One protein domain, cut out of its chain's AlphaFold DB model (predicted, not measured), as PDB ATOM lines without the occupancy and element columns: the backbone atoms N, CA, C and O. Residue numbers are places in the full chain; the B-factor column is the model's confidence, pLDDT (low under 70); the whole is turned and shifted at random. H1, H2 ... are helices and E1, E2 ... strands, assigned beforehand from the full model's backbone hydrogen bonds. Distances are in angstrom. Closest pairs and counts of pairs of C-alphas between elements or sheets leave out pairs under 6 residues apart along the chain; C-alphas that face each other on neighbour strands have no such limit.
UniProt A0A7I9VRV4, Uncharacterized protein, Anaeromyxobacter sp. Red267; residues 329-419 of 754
ATOM      1  N   LEU A 329      19.815 -22.933  31.381       93.75
ATOM      2  CA  LEU A 329      20.969 -23.027  30.482       93.75
ATOM      3  C   LEU A 329      21.707 -21.692  30.276       93.75
ATOM      4  O   LEU A 329      22.934 -21.741  30.248       93.75
ATOM      5  N   PRO A 330      21.043 -20.518  30.177       93.38
ATOM      6  CA  PRO A 330      21.750 -19.241  30.059       93.38
ATOM      7  C   PRO A 330      22.624 -18.925  31.279       93.38
ATOM      8  O   PRO A 330      23.793 -18.583  31.118       93.38
ATOM      9  N   ALA A 331      22.087 -19.101  32.492       94.06
ATOM     10  CA  ALA A 331      22.830 -18.881  33.734       94.06
ATOM     11  C   ALA A 331      23.987 -19.878  33.882       94.06
ATOM     12  O   ALA A 331      25.108 -19.479  34.184       94.06
ATOM     13  N   LEU A 332      23.750 -21.157  33.565       94.44
ATOM     14  CA  LEU A 332      24.819 -22.153  33.507       94.44
ATOM     15  C   LEU A 332      25.903 -21.759  32.494       94.44
ATOM     16  O   LEU A 332      27.086 -21.905  32.775       94.44
ATOM     17  N   GLY A 333      25.513 -21.256  31.321       94.06
ATOM     18  CA  GLY A 333      26.442 -20.817  30.283       94.06
ATOM     19  C   GLY A 333      27.330 -19.656  30.729       94.06
ATOM     20  O   GLY A 333      28.503 -19.637  30.367       94.06
ATOM     21  N   ALA A 334      26.801 -18.729  31.532       92.69
ATOM     22  CA  ALA A 334      27.581 -17.651  32.137       92.69
ATOM     23  C   ALA A 334      28.611 -18.196  33.142       92.69
ATOM     24  O   ALA A 334      29.804 -17.964  32.963       92.69
ATOM     25  N   SER A 335      28.187 -19.018  34.110       93.44
ATOM     26  CA  SER A 335      29.100 -19.610  35.103       93.44
ATOM     27  C   SER A 335      30.170 -20.507  34.465       93.44
ATOM     28  O   SER A 335      31.332 -20.486  34.860       93.44
ATOM     29  N   LEU A 336      29.811 -21.290  33.441       93.94
ATOM     30  CA  LEU A 336      30.782 -22.109  32.711       93.94
ATOM     31  C   LEU A 336      31.770 -21.262  31.898       93.94
ATOM     32  O   LEU A 336      32.902 -21.699  31.708       93.94
ATOM     33  N   ALA A 337      31.370 -20.078  31.421       92.62
ATOM     34  CA  ALA A 337      32.267 -19.172  30.705       92.62
ATOM     35  C   ALA A 337      33.321 -18.572  31.636       92.62
ATOM     36  O   ALA A 337      34.486 -18.512  31.256       92.62
ATOM     37  N   GLU A 338      32.936 -18.208  32.862       91.81
ATOM     38  CA  GLU A 338      33.869 -17.763  33.905       91.81
ATOM     39  C   GLU A 338      34.896 -18.859  34.228       91.81
ATOM     40  O   GLU A 338      36.102 -18.615  34.205       91.81
ATOM     41  N   LEU A 339      34.439 -20.104  34.409       91.50
ATOM     42  CA  LEU A 339      35.333 -21.248  34.625       91.50
ATOM     43  C   LEU A 339      36.238 -21.533  33.422       91.50
ATOM     44  O   LEU A 339      37.394 -21.922  33.601       91.50
ATOM     45  N   ALA A 340      35.731 -21.382  32.197       90.38
ATOM     46  CA  ALA A 340      36.526 -21.577  30.989       90.38
ATOM     47  C   ALA A 340      37.614 -20.501  30.861       90.38
ATOM     48  O   ALA A 340      38.762 -20.841  30.590       90.38
ATOM     49  N   ALA A 341      37.277 -19.233  31.128       89.62
ATOM     50  CA  ALA A 341      38.224 -18.119  31.136       89.62
ATOM     51  C   ALA A 341      39.323 -18.297  32.196       89.62
ATOM     52  O   ALA A 341      40.480 -17.974  31.946       89.62
ATOM     53  N   ALA A 342      38.988 -18.893  33.344       89.38
ATOM     54  CA  ALA A 342      39.947 -19.247  34.389       89.38
ATOM     55  C   ALA A 342      40.754 -20.536  34.098       89.38
ATOM     56  O   ALA A 342      41.546 -20.969  34.936       89.38
ATOM     57  N   GLY A 343      40.531 -21.214  32.962       86.81
ATOM     58  CA  GLY A 343      41.180 -22.495  32.640       86.81
ATOM     59  C   GLY A 343      40.764 -23.658  33.557       86.81
ATOM     60  O   GLY A 343      41.471 -24.662  33.671       86.81
ATOM     61  N   GLN A 344      39.624 -23.528  34.241       87.44
ATOM     62  CA  GLN A 344      39.119 -24.480  35.234       87.44
ATOM     63  C   GLN A 344      38.074 -25.454  34.671       87.44
ATOM     64  O   GLN A 344      37.752 -26.452  35.321       87.44
ATOM     65  N   LEU A 345      37.556 -25.204  33.464       85.62
ATOM     66  CA  LEU A 345      36.607 -26.091  32.795       85.62
ATOM     67  C   LEU A 345      37.323 -27.318  32.207       85.62
ATOM     68  O   LEU A 345      37.704 -27.331  31.041       85.62
ATOM     69  N   ARG A 346      37.485 -28.368  33.017       84.25
ATOM     70  CA  ARG A 346      37.982 -29.685  32.586       84.25
ATOM     71  C   ARG A 346      36.936 -30.757  32.846       84.25
ATOM     72  O   ARG A 346      36.256 -30.729  33.867       84.25
ATOM     73  N   LEU A 347      36.791 -31.693  31.909       84.81
ATOM     74  CA  LEU A 347      35.783 -32.754  31.973       84.81
ATOM     75  C   LEU A 347      36.444 -34.122  32.118       84.81
ATOM     76  O   LEU A 347      36.585 -34.858  31.139       84.81
ATOM     77  N   GLU A 348      36.798 -34.474  33.347       84.81
ATOM     78  CA  GLU A 348      37.401 -35.765  33.666       84.81
ATOM     79  C   GLU A 348      36.383 -36.667  34.384       84.81
ATOM     80  O   GLU A 348      35.771 -36.257  35.375       84.81
ATOM     81  N   PRO A 349      36.116 -37.881  33.867       86.75
ATOM     82  CA  PRO A 349      35.222 -38.816  34.526       86.75
ATOM     83  C   PRO A 349      35.921 -39.488  35.711       86.75
ATOM     84  O   PRO A 349      36.973 -40.098  35.565       86.75
ATOM     85  N   MET A 350      35.274 -39.454  36.870       92.00
ATOM     86  CA  MET A 350      35.688 -40.126  38.097       92.00
ATOM     87  C   MET A 350      34.716 -41.256  38.441       92.00
ATOM     88  O   MET A 350      33.512 -41.171  38.169       92.00
ATOM     89  N   ARG A 351      35.228 -42.327  39.056       91.69
ATOM     90  CA  ARG A 351      34.392 -43.409  39.588       91.69
ATOM     91  C   ARG A 351      33.657 -42.918  40.838       91.69
ATOM     92  O   ARG A 351      34.253 -42.292  41.705       91.69
ATOM     93  N   ALA A 352      32.368 -43.223  40.931       90.75
ATOM     94  CA  ALA A 352      31.516 -42.912  42.075       90.75
ATOM     95  C   ALA A 352      30.825 -44.186  42.590       90.75
ATOM     96  O   ALA A 352      30.836 -45.223  41.925       90.75
ATOM     97  N   ALA A 353      30.158 -44.097  43.746       87.12
ATOM     98  CA  ALA A 353      29.481 -45.241  44.373       87.12
ATOM     99  C   ALA A 353      28.457 -45.937  43.452       87.12
ATOM    100  O   ALA A 353      28.248 -47.142  43.546       87.12
ATOM    101  N   ARG A 354      27.816 -45.187  42.542       87.94
ATOM    102  CA  ARG A 354      26.812 -45.700  41.591       87.94
ATOM    103  C   ARG A 354      27.119 -45.304  40.142       87.94
ATOM    104  O   ARG A 354      26.271 -44.729  39.459       87.94
ATOM    105  N   GLY A 355      28.335 -45.597  39.675       93.62
ATOM    106  CA  GLY A 355      28.747 -45.419  38.277       93.62
ATOM    107  C   GLY A 355      29.879 -44.408  38.115       93.62
ATOM    108  O   GLY A 355      30.862 -44.457  38.849       93.62
ATOM    109  N   TYR A 356      29.748 -43.506  37.144       95.75
ATOM    110  CA  TYR A 356      30.748 -42.490  36.824       95.75
ATOM    111  C   TYR A 356      30.143 -41.092  36.827       95.75
ATOM    112  O   TYR A 356      29.010 -40.873  36.380       95.75
ATOM    113  N   GLU A 357      30.931 -40.136  37.294       95.50
ATOM    114  CA  GLU A 357      30.578 -38.728  37.382       95.50
ATOM    115  C   GLU A 357      31.641 -37.885  36.690       95.50
ATOM    116  O   GLU A 357      32.818 -38.192  36.780       95.50
ATOM    117  N   VAL A 358      31.239 -36.816  36.014       93.31
ATOM    118  CA  VAL A 358      32.166 -35.761  35.592       93.31
ATOM    119  C   VAL A 358      31.916 -34.573  36.488       93.31
ATOM    120  O   VAL A 358      30.785 -34.077  36.528       93.31
ATOM    121  N   ARG A 359      32.952 -34.161  37.211       92.62
ATOM    122  CA  ARG A 359      32.910 -33.052  38.160       92.62
ATOM    123  C   ARG A 359      33.735 -31.886  37.640       92.62
ATOM    124  O   ARG A 359      34.705 -32.085  36.916       92.62
ATOM    125  N   LEU A 360      33.316 -30.684  38.000       89.56
ATOM    126  CA  LEU A 360      34.127 -29.483  37.871       89.56
ATOM    127  C   LEU A 360      35.164 -29.455  39.000       89.56
ATOM    128  O   LEU A 360      35.061 -30.222  39.960       89.56
ATOM    129  N   ARG A 361      36.159 -28.566  38.909       82.56
ATOM    130  CA  ARG A 361      37.202 -28.436  39.944       82.56
ATOM    131  C   ARG A 361      36.648 -28.087  41.334       82.56
ATOM    132  O   ARG A 361      37.232 -28.526  42.315       82.56
ATOM    133  N   GLY A 362      35.514 -27.385  41.414       81.50
ATOM    134  CA  GLY A 362      34.796 -27.103  42.668       81.50
ATOM    135  C   GLY A 362      34.034 -28.301  43.253       81.50
ATOM    136  O   GLY A 362      33.434 -28.199  44.316       81.50
ATOM    137  N   GLY A 363      34.069 -29.466  42.593       87.75
ATOM    138  CA  GLY A 363      33.392 -30.686  43.037       87.75
ATOM    139  C   GLY A 363      31.964 -30.840  42.506       87.75
ATOM    140  O   GLY A 363      31.385 -31.927  42.618       87.75
ATOM    141  N   GLU A 364      31.401 -29.814  41.863       91.81
ATOM    142  CA  GLU A 364      30.059 -29.862  41.298       91.81
ATOM    143  C   GLU A 364      29.980 -30.876  40.165       91.81
ATOM    144  O   GLU A 364      30.746 -30.864  39.201       91.81
ATOM    145  N   VAL A 365      28.992 -31.759  40.242       92.50
ATOM    146  CA  VAL A 365      28.807 -32.782  39.221       92.50
ATOM    147  C   VAL A 365      28.114 -32.155  38.012       92.50
ATOM    148  O   VAL A 365      26.982 -31.685  38.118       92.50
ATOM    149  N   LEU A 366      28.712 -32.276  36.830       92.44
ATOM    150  CA  LEU A 366      28.122 -31.852  35.561       92.44
ATOM    151  C   LEU A 366      27.375 -33.005  34.879       92.44
ATOM    152  O   LEU A 366      26.188 -32.885  34.574       92.44
ATOM    153  N   GLY A 367      28.006 -34.177  34.756       92.06
ATOM    154  CA  GLY A 367      27.432 -35.367  34.112       92.06
ATOM    155  C   GLY A 367      27.471 -36.617  34.992       92.06
ATOM    156  O   GLY A 367      28.362 -36.772  35.816       92.06
ATOM    157  N   ARG A 368      26.509 -37.531  34.804       93.00
ATOM    158  CA  ARG A 368      26.484 -38.873  35.425       93.00
ATOM    159  C   ARG A 368      26.231 -39.942  34.372       93.00
ATOM    160  O   ARG A 368      25.361 -39.736  33.521       93.00
ATOM    161  N   GLY A 369      26.892 -41.091  34.447       93.12
ATOM    162  CA  GLY A 369      26.722 -42.203  33.506       93.12
ATOM    163  C   GLY A 369      27.069 -43.561  34.112       93.12
ATOM    164  O   GLY A 369      27.730 -43.639  35.138       93.12
ATOM    165  N   ALA A 370      26.621 -44.635  33.462       93.25
ATOM    166  CA  ALA A 370      26.996 -46.003  33.820       93.25
ATOM    167  C   ALA A 370      28.436 -46.345  33.391       93.25
ATOM    168  O   ALA A 370      29.031 -47.275  33.919       93.25
ATOM    169  N   SER A 371      29.004 -45.577  32.457       94.12
ATOM    170  CA  SER A 371      30.390 -45.684  31.996       94.12
ATOM    171  C   SER A 371      31.066 -44.303  31.973       94.12
ATOM    172  O   SER A 371      30.351 -43.290  31.901       94.12
ATOM    173  N   PRO A 372      32.414 -44.232  31.964       94.00
ATOM    174  CA  PRO A 372      33.147 -42.964  31.870       94.00
ATOM    175  C   PRO A 372      32.739 -42.163  30.628       94.00
ATOM    176  O   PRO A 372      32.438 -40.973  30.702       94.00
ATOM    177  N   VAL A 373      32.629 -42.858  29.493       93.00
ATOM    178  CA  VAL A 373      32.219 -42.307  28.195       93.00
ATOM    179  C   VAL A 373      30.826 -41.696  28.267       93.00
ATOM    180  O   VAL A 373      30.602 -40.592  27.777       93.00
ATOM    181  N   GLN A 374      29.875 -42.388  28.898       93.69
ATOM    182  CA  GLN A 374      28.511 -41.884  29.012       93.69
ATOM    183  C   GLN A 374      28.427 -40.672  29.949       93.69
ATOM    184  O   GLN A 374      27.671 -39.741  29.660       93.69
ATOM    185  N   ALA A 375      29.175 -40.671  31.058       94.44
ATOM    186  CA  ALA A 375      29.234 -39.532  31.972       94.44
ATOM    187  C   ALA A 375      29.814 -38.295  31.267       94.44
ATOM    188  O   ALA A 375      29.205 -37.223  31.315       94.44
ATOM    189  N   ARG A 376      30.917 -38.481  30.530       94.69
ATOM    190  CA  ARG A 376      31.585 -37.438  29.743       94.69
ATOM    191  C   ARG A 376      30.724 -36.899  28.616       94.69
ATOM    192  O   ARG A 376      30.520 -35.695  28.545       94.69
ATOM    193  N   LEU A 377      30.099 -37.767  27.826       94.50
ATOM    194  CA  LEU A 377      29.147 -37.368  26.790       94.50
ATOM    195  C   LEU A 377      28.002 -36.507  27.339       94.50
ATOM    196  O   LEU A 377      27.611 -35.522  26.719       94.50
ATOM    197  N   ARG A 378      27.436 -36.878  28.492       93.94
ATOM    198  CA  ARG A 378      26.340 -36.115  29.109       93.94
ATOM    199  C   ARG A 378      26.813 -34.760  29.628       93.94
ATOM    200  O   ARG A 378      26.082 -33.789  29.477       93.94
ATOM    201  N   ALA A 379      28.017 -34.694  30.193       94.88
ATOM    202  CA  ALA A 379      28.643 -33.434  30.579       94.88
ATOM    203  C   ALA A 379      28.875 -32.532  29.353       94.88
ATOM    204  O   ALA A 379      28.423 -31.394  29.346       94.88
ATOM    205  N   VAL A 380      29.459 -33.072  28.278       94.75
ATOM    206  CA  VAL A 380      29.683 -32.365  27.004       94.75
ATOM    207  C   VAL A 380      28.373 -31.858  26.403       94.75
ATOM    208  O   VAL A 380      28.301 -30.711  25.974       94.75
ATOM    209  N   ALA A 381      27.310 -32.664  26.425       93.81
ATOM    210  CA  ALA A 381      26.000 -32.240  25.942       93.81
ATOM    211  C   ALA A 381      25.419 -31.074  26.761       93.81
ATOM    212  O   ALA A 381      24.800 -30.185  26.184       93.81
ATOM    213  N   ILE A 382      25.635 -31.057  28.082       94.12
ATOM    214  CA  ILE A 382      25.243 -29.940  28.953       94.12
ATOM    215  C   ILE A 382      26.052 -28.681  28.627       94.12
ATOM    216  O   ILE A 382      25.441 -27.637  28.422       94.12
ATOM    217  N   VAL A 383      27.385 -28.779  28.513       94.75
ATOM    218  CA  VAL A 383      28.249 -27.645  28.128       94.75
ATOM    219  C   VAL A 383      27.803 -27.068  26.789       94.75
ATOM    220  O   VAL A 383      27.576 -25.869  26.676       94.75
ATOM    221  N   ALA A 384      27.610 -27.923  25.789       93.81
ATOM    222  CA  ALA A 384      27.199 -27.511  24.456       93.81
ATOM    223  C   ALA A 384      25.811 -26.845  24.445       93.81
ATOM    224  O   ALA A 384      25.591 -25.883  23.713       93.81
ATOM    225  N   ALA A 385      24.865 -27.329  25.259       92.69
ATOM    226  CA  ALA A 385      23.530 -26.738  25.335       92.69
ATOM    227  C   ALA A 385      23.536 -25.406  26.093       92.69
ATOM    228  O   ALA A 385      22.795 -24.497  25.725       92.69
ATOM    229  N   ALA A 386      24.378 -25.284  27.122       94.00
ATOM    230  CA  ALA A 386      24.616 -24.029  27.822       94.00
ATOM    231  C   ALA A 386      25.263 -22.995  26.885       94.00
ATOM    232  O   ALA A 386      24.800 -21.862  26.821       94.00
ATOM    233  N   ASP A 387      26.250 -23.403  26.082       93.94
ATOM    234  CA  ASP A 387      26.898 -22.543  25.081       93.94
ATOM    235  C   ASP A 387      25.906 -22.067  24.010       93.94
ATOM    236  O   ASP A 387      25.862 -20.889  23.661       93.94
ATOM    237  N   ALA A 388      25.043 -22.969  23.531       91.94
ATOM    238  CA  ALA A 388      23.993 -22.641  22.570       91.94
ATOM    239  C   ALA A 388      22.927 -21.678  23.128       91.94
ATOM    240  O   ALA A 388      22.280 -20.987  22.343       91.94
ATOM    241  N   ALA A 389      22.742 -21.632  24.453       91.50
ATOM    242  CA  ALA A 389      21.789 -20.754  25.130       91.50
ATOM    243  C   ALA A 389      22.359 -19.364  25.475       91.50
ATOM    244  O   ALA A 389      21.609 -18.497  25.926       91.50
ATOM    245  N   ARG A 390      23.666 -19.136  25.279       91.62
ATOM    246  CA  ARG A 390      24.306 -17.829  25.496       91.62
ATOM    247  C   ARG A 390      23.959 -16.842  24.370       91.62
ATOM    248  O   ARG A 390      23.680 -17.268  23.246       91.62
ATOM    249  N   PRO A 391      24.022 -15.519  24.628       91.38
ATOM    250  CA  PRO A 391      23.876 -14.508  23.584       91.38
ATOM    251  C   PRO A 391      24.849 -14.751  22.412       91.38
ATOM    252  O   PRO A 391      26.013 -15.076  22.666       91.38
ATOM    253  N   PRO A 392      24.433 -14.551  21.144       89.94
ATOM    254  CA  PRO A 392      25.278 -14.833  19.979       89.94
ATOM    255  C   PRO A 392      26.653 -14.155  20.019       89.94
ATOM    256  O   PRO A 392      27.647 -14.799  19.696       89.94
ATOM    257  N   ALA A 393      26.719 -12.900  20.480       89.06
ATOM    258  CA  ALA A 393      27.971 -12.155  20.632       89.06
ATOM    259  C   ALA A 393      28.926 -12.810  21.649       89.06
ATOM    260  O   ALA A 393      30.107 -12.989  21.366       89.06
ATOM    261  N   ALA A 394      28.404 -13.252  22.800       87.75
ATOM    262  CA  ALA A 394      29.198 -13.926  23.829       87.75
ATOM    263  C   ALA A 394      29.717 -15.296  23.355       87.75
ATOM    264  O   ALA A 394      30.848 -15.674  23.659       87.75
ATOM    265  N   ARG A 395      28.900 -16.030  22.587       88.44
ATOM    266  CA  ARG A 395      29.287 -17.317  21.995       88.44
ATOM    267  C   ARG A 395      30.369 -17.159  20.924       88.44
ATOM    268  O   ARG A 395      31.260 -17.995  20.856       88.44
ATOM    269  N   ALA A 396      30.281 -16.116  20.096       86.06
ATOM    270  CA  ALA A 396      31.266 -15.839  19.051       86.06
ATOM    271  C   ALA A 396      32.632 -15.446  19.633       86.06
ATOM    272  O   ALA A 396      33.654 -15.886  19.118       86.06
ATOM    273  N   ALA A 397      32.645 -14.668  20.720       86.44
ATOM    274  CA  ALA A 397      33.879 -14.222  21.362       86.44
ATOM    275  C   ALA A 397      34.638 -15.356  22.078       86.44
ATOM    276  O   ALA A 397      35.857 -15.439  21.976       86.44
ATOM    277  N   ALA A 398      33.930 -16.224  22.809       88.06
ATOM    278  CA  ALA A 398      34.548 -17.283  23.608       88.06
ATOM    279  C   ALA A 398      33.628 -18.516  23.699       88.06
ATOM    280  O   ALA A 398      32.856 -18.638  24.660       88.06
ATOM    281  N   PRO A 399      33.655 -19.424  22.708       89.44
ATOM    282  CA  PRO A 399      32.825 -20.623  22.721       89.44
ATOM    283  C   PRO A 399      33.245 -21.594  23.832       89.44
ATOM    284  O   PRO A 399      34.411 -21.975  23.920       89.44
ATOM    285  N   LEU A 400      32.296 -22.073  24.646       92.00
ATOM    286  CA  LEU A 400      32.616 -22.991  25.756       92.00
ATOM    287  C   LEU A 400      33.224 -24.309  25.273       92.00
ATOM    288  O   LEU A 400      34.072 -24.896  25.942       92.00
ATOM    289  N   HIS A 401      32.799 -24.784  24.102       88.81
ATOM    290  CA  HIS A 401      33.309 -26.028  23.536       88.81
ATOM    291  C   HIS A 401      34.797 -25.946  23.145       88.81
ATOM    292  O   HIS A 401      35.436 -26.990  23.017       88.81
ATOM    293  N   ALA A 402      35.378 -24.746  23.007       88.31
ATOM    294  CA  ALA A 402      36.813 -24.590  22.768       88.31
ATOM    295  C   ALA A 402      37.667 -25.052  23.962       88.31
ATOM    296  O   ALA A 402      38.771 -25.546  23.746       88.31
ATOM    297  N   ALA A 403      37.138 -24.983  25.188       86.94
ATOM    298  CA  ALA A 403      37.811 -25.469  26.396       86.94
ATOM    299  C   ALA A 403      37.785 -27.004  26.547       86.94
ATOM    300  O   ALA A 403      38.367 -27.546  27.482       86.94
ATOM    301  N   LEU A 404      37.097 -27.718  25.650       88.88
ATOM    302  CA  LEU A 404      37.073 -29.179  25.621       88.88
ATOM    303  C   LEU A 404      38.234 -29.724  24.782       88.88
ATOM    304  O   LEU A 404      38.613 -29.110  23.780       88.88
ATOM    305  N   ASP A 405      38.715 -30.920  25.135       86.50
ATOM    306  CA  ASP A 405      39.643 -31.683  24.296       86.50
ATOM    307  C   ASP A 405      39.090 -31.833  22.869       86.50
ATOM    308  O   ASP A 405      37.874 -31.956  22.668       86.50
ATOM    309  N   GLU A 406      39.994 -31.884  21.889       82.25
ATOM    310  CA  GLU A 406      39.685 -31.922  20.452       82.25
ATOM    311  C   GLU A 406      38.607 -32.968  20.102       82.25
ATOM    312  O   GLU A 406      37.627 -32.653  19.426       82.25
ATOM    313  N   ASP A 407      38.706 -34.173  20.682       80.38
ATOM    314  CA  ASP A 407      37.750 -35.270  20.466       80.38
ATOM    315  C   ASP A 407      36.309 -34.945  20.856       80.38
ATOM    316  O   ASP A 407      35.349 -35.391  20.221       80.38
ATOM    317  N   TRP A 408      36.144 -34.159  21.915       88.69
ATOM    318  CA  TRP A 408      34.840 -33.830  22.476       88.69
ATOM    319  C   TRP A 408      34.277 -32.534  21.906       88.69
ATOM    320  O   TRP A 408      33.058 -32.352  21.920       88.69
ATOM    321  N   ARG A 409      35.135 -31.664  21.366       89.75
ATOM    322  CA  ARG A 409      34.750 -30.404  20.727       89.75
ATOM    323  C   ARG A 409      33.836 -30.628  19.521       89.75
ATOM    324  O   ARG A 409      32.741 -30.070  19.471       89.75
ATOM    325  N   GLU A 410      34.231 -31.499  18.594       87.62
ATOM    326  CA  GLU A 410      33.413 -31.828  17.413       87.62
ATOM    327  C   GLU A 410      32.083 -32.488  17.796       87.62
ATOM    328  O   GLU A 410      31.019 -32.210  17.229       87.62
ATOM    329  N   LEU A 411      32.113 -33.336  18.824       90.00
ATOM    330  CA  LEU A 411      30.912 -33.975  19.339       90.00
ATOM    331  C   LEU A 411      29.944 -32.966  19.971       90.00
ATOM    332  O   LEU A 411      28.733 -33.086  19.771       90.00
ATOM    333  N   ALA A 412      30.460 -31.975  20.703       91.44
ATOM    334  CA  ALA A 412      29.678 -30.917  21.340       91.44
ATOM    335  C   ALA A 412      28.801 -30.180  20.315       91.44
ATOM    336  O   ALA A 412      27.596 -30.035  20.521       91.44
ATOM    337  N   LEU A 413      29.375 -29.820  19.163       88.00
ATOM    338  CA  LEU A 413      28.686 -29.112  18.077       88.00
ATOM    339  C   LEU A 413      27.565 -29.924  17.419       88.00
ATOM    340  O   LEU A 413      26.656 -29.358  16.805       88.00
ATOM    341  N   ARG A 414      27.626 -31.255  17.512       90.69
ATOM    342  CA  ARG A 414      26.669 -32.160  16.865       90.69
ATOM    343  C   ARG A 414      25.618 -32.683  17.823       90.69
ATOM    344  O   ARG A 414      24.459 -32.795  17.426       90.69
ATOM    345  N   VAL A 415      25.977 -32.995  19.066       89.44
ATOM    346  CA  VAL A 415      25.067 -33.639  20.027       89.44
ATOM    347  C   VAL A 415      23.880 -32.749  20.403       89.44
ATOM    348  O   VAL A 415      22.805 -33.267  20.692       89.44
ATOM    349  N   VAL A 416      24.039 -31.423  20.336       85.75
ATOM    350  CA  VAL A 416      22.976 -30.450  20.654       85.75
ATOM    351  C   VAL A 416      22.114 -30.048  19.467       85.75
ATOM    352  O   VAL A 416      21.111 -29.360  19.656       85.75
ATOM    353  N   ARG A 417      22.470 -30.474  18.249       87.00
ATOM    354  CA  ARG A 417      21.645 -30.198  17.070       87.00
ATOM    355  C   ARG A 417      20.268 -30.846  17.251       87.00
ATOM    356  O   ARG A 417      20.219 -32.037  17.592       87.00
ATOM    357  N   PRO A 418      19.170 -30.097  17.032       82.00
ATOM    358  CA  PRO A 418      17.831 -30.667  16.996       82.00
ATOM    359  C   PRO A 418      17.775 -31.816  15.988       82.00
ATOM    360  O   PRO A 418      18.413 -31.752  14.938       82.00
ATOM    361  N   ARG A 419      17.052 -32.881  16.334       84.56
ATOM    362  CA  ARG A 419      16.841 -34.044  15.468       84.56
ATOM    363  C   ARG A 419      15.396 -34.489  15.587       84.56
ATOM    364  O   ARG A 419      14.882 -34.554  16.703       84.56
TER     365      ARG A 419
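Overview. This is residues 329 to 419 of the 754 residues of an uncharacterized protein of Anaeromyxobacter sp. Red267 (UniProt A0A7I9VRV4). One long helix, H2, runs along the longest axis as the middle of the domain: its first part covers one face of a small twisted sheet of three strands, E1, E2 and E3, whose other face is bare of helices, and its last part meets H1 and the short H4. H5 crosses H2 on the side away from the sheet, and H3 lies beyond the far end of H2. The printed part has 91 residues with five named helices and three named strands, in the order H1 E1 E2 E3 H2 H3 H4 H5; the sheet order is E1, E2, E3, antiparallel throughout, and the class is mixed, helices and strands. It is compact, with a radius of gyration of the C-alphas of 12.5 A and spans of 40 by 32 by 23 A.

Along the chain. H1, residues 329 to 341, begins with C-alpha 329 at (20.969, -23.027, 30.482) and is 18.0 A long. E1, residues 348 to 352, spans 12.5 A, E2, residues 355 to 359, 13.0 A, and E3, residues 365 to 369, 11.2 A. H2, residues 372 to 388, runs 24.2 A from C-alpha 372 at (33.147, -42.964, 31.870). H3 is residues 392 to 397, 8.7 A, and H4 residues 400 to 403, 5.8 A. H5, residues 406 to 415, is 14.7 A long and ends with C-alpha 415 at (25.067, -33.639, 20.027).

Arrangement. E1, E2 and E3 form a meander, each strand the antiparallel neighbour of the one before. In the hairpin E1 and E2, N 350 and O 357 are within hydrogen-bond range at 2.8 A; in the hairpin E2 and E3, N 356 and O 369 are, at 2.8 A. H2 is on the sheet at a height of 7.7 A, two layers, a helix on one face of a sheet; it lies over E2 and E3, slantwise to the strands, at 34 degrees to E3 on the local plane. The closest C-alphas of E3 and H2 are those of Gly 369 and Ala 375, 4.0 A apart. With residues 383 to 387 alone, H2 touches H1, about perpendicular at 75 degrees, closest at the C-alphas of Gly 333 and Ala 386, 4.4 A. With the same residues it touches H4, closest at the C-alphas of Asp 387 and Leu 400, 5.8 A. With residues 377 to 384 alone it touches H5, at a steep tilt of 64 degrees, the same way, closest at the C-alphas of Ala 384 and Ala 412, 5.2 A. H3 is near H1 and apart from H5. Every O i to N i+4 pair is within hydrogen-bond range in H1, H2 and H3; in H5 3 of 6 are, and H4 is too short for such a pair.

Size, cuts and confidence. The two C-alphas farthest apart, those of Ala 353 and Ala 393, are 40.8 A apart. The printed part has no cut and no long link. The mean pLDDT of the printed part is 90.4, and no printed residue is under 70.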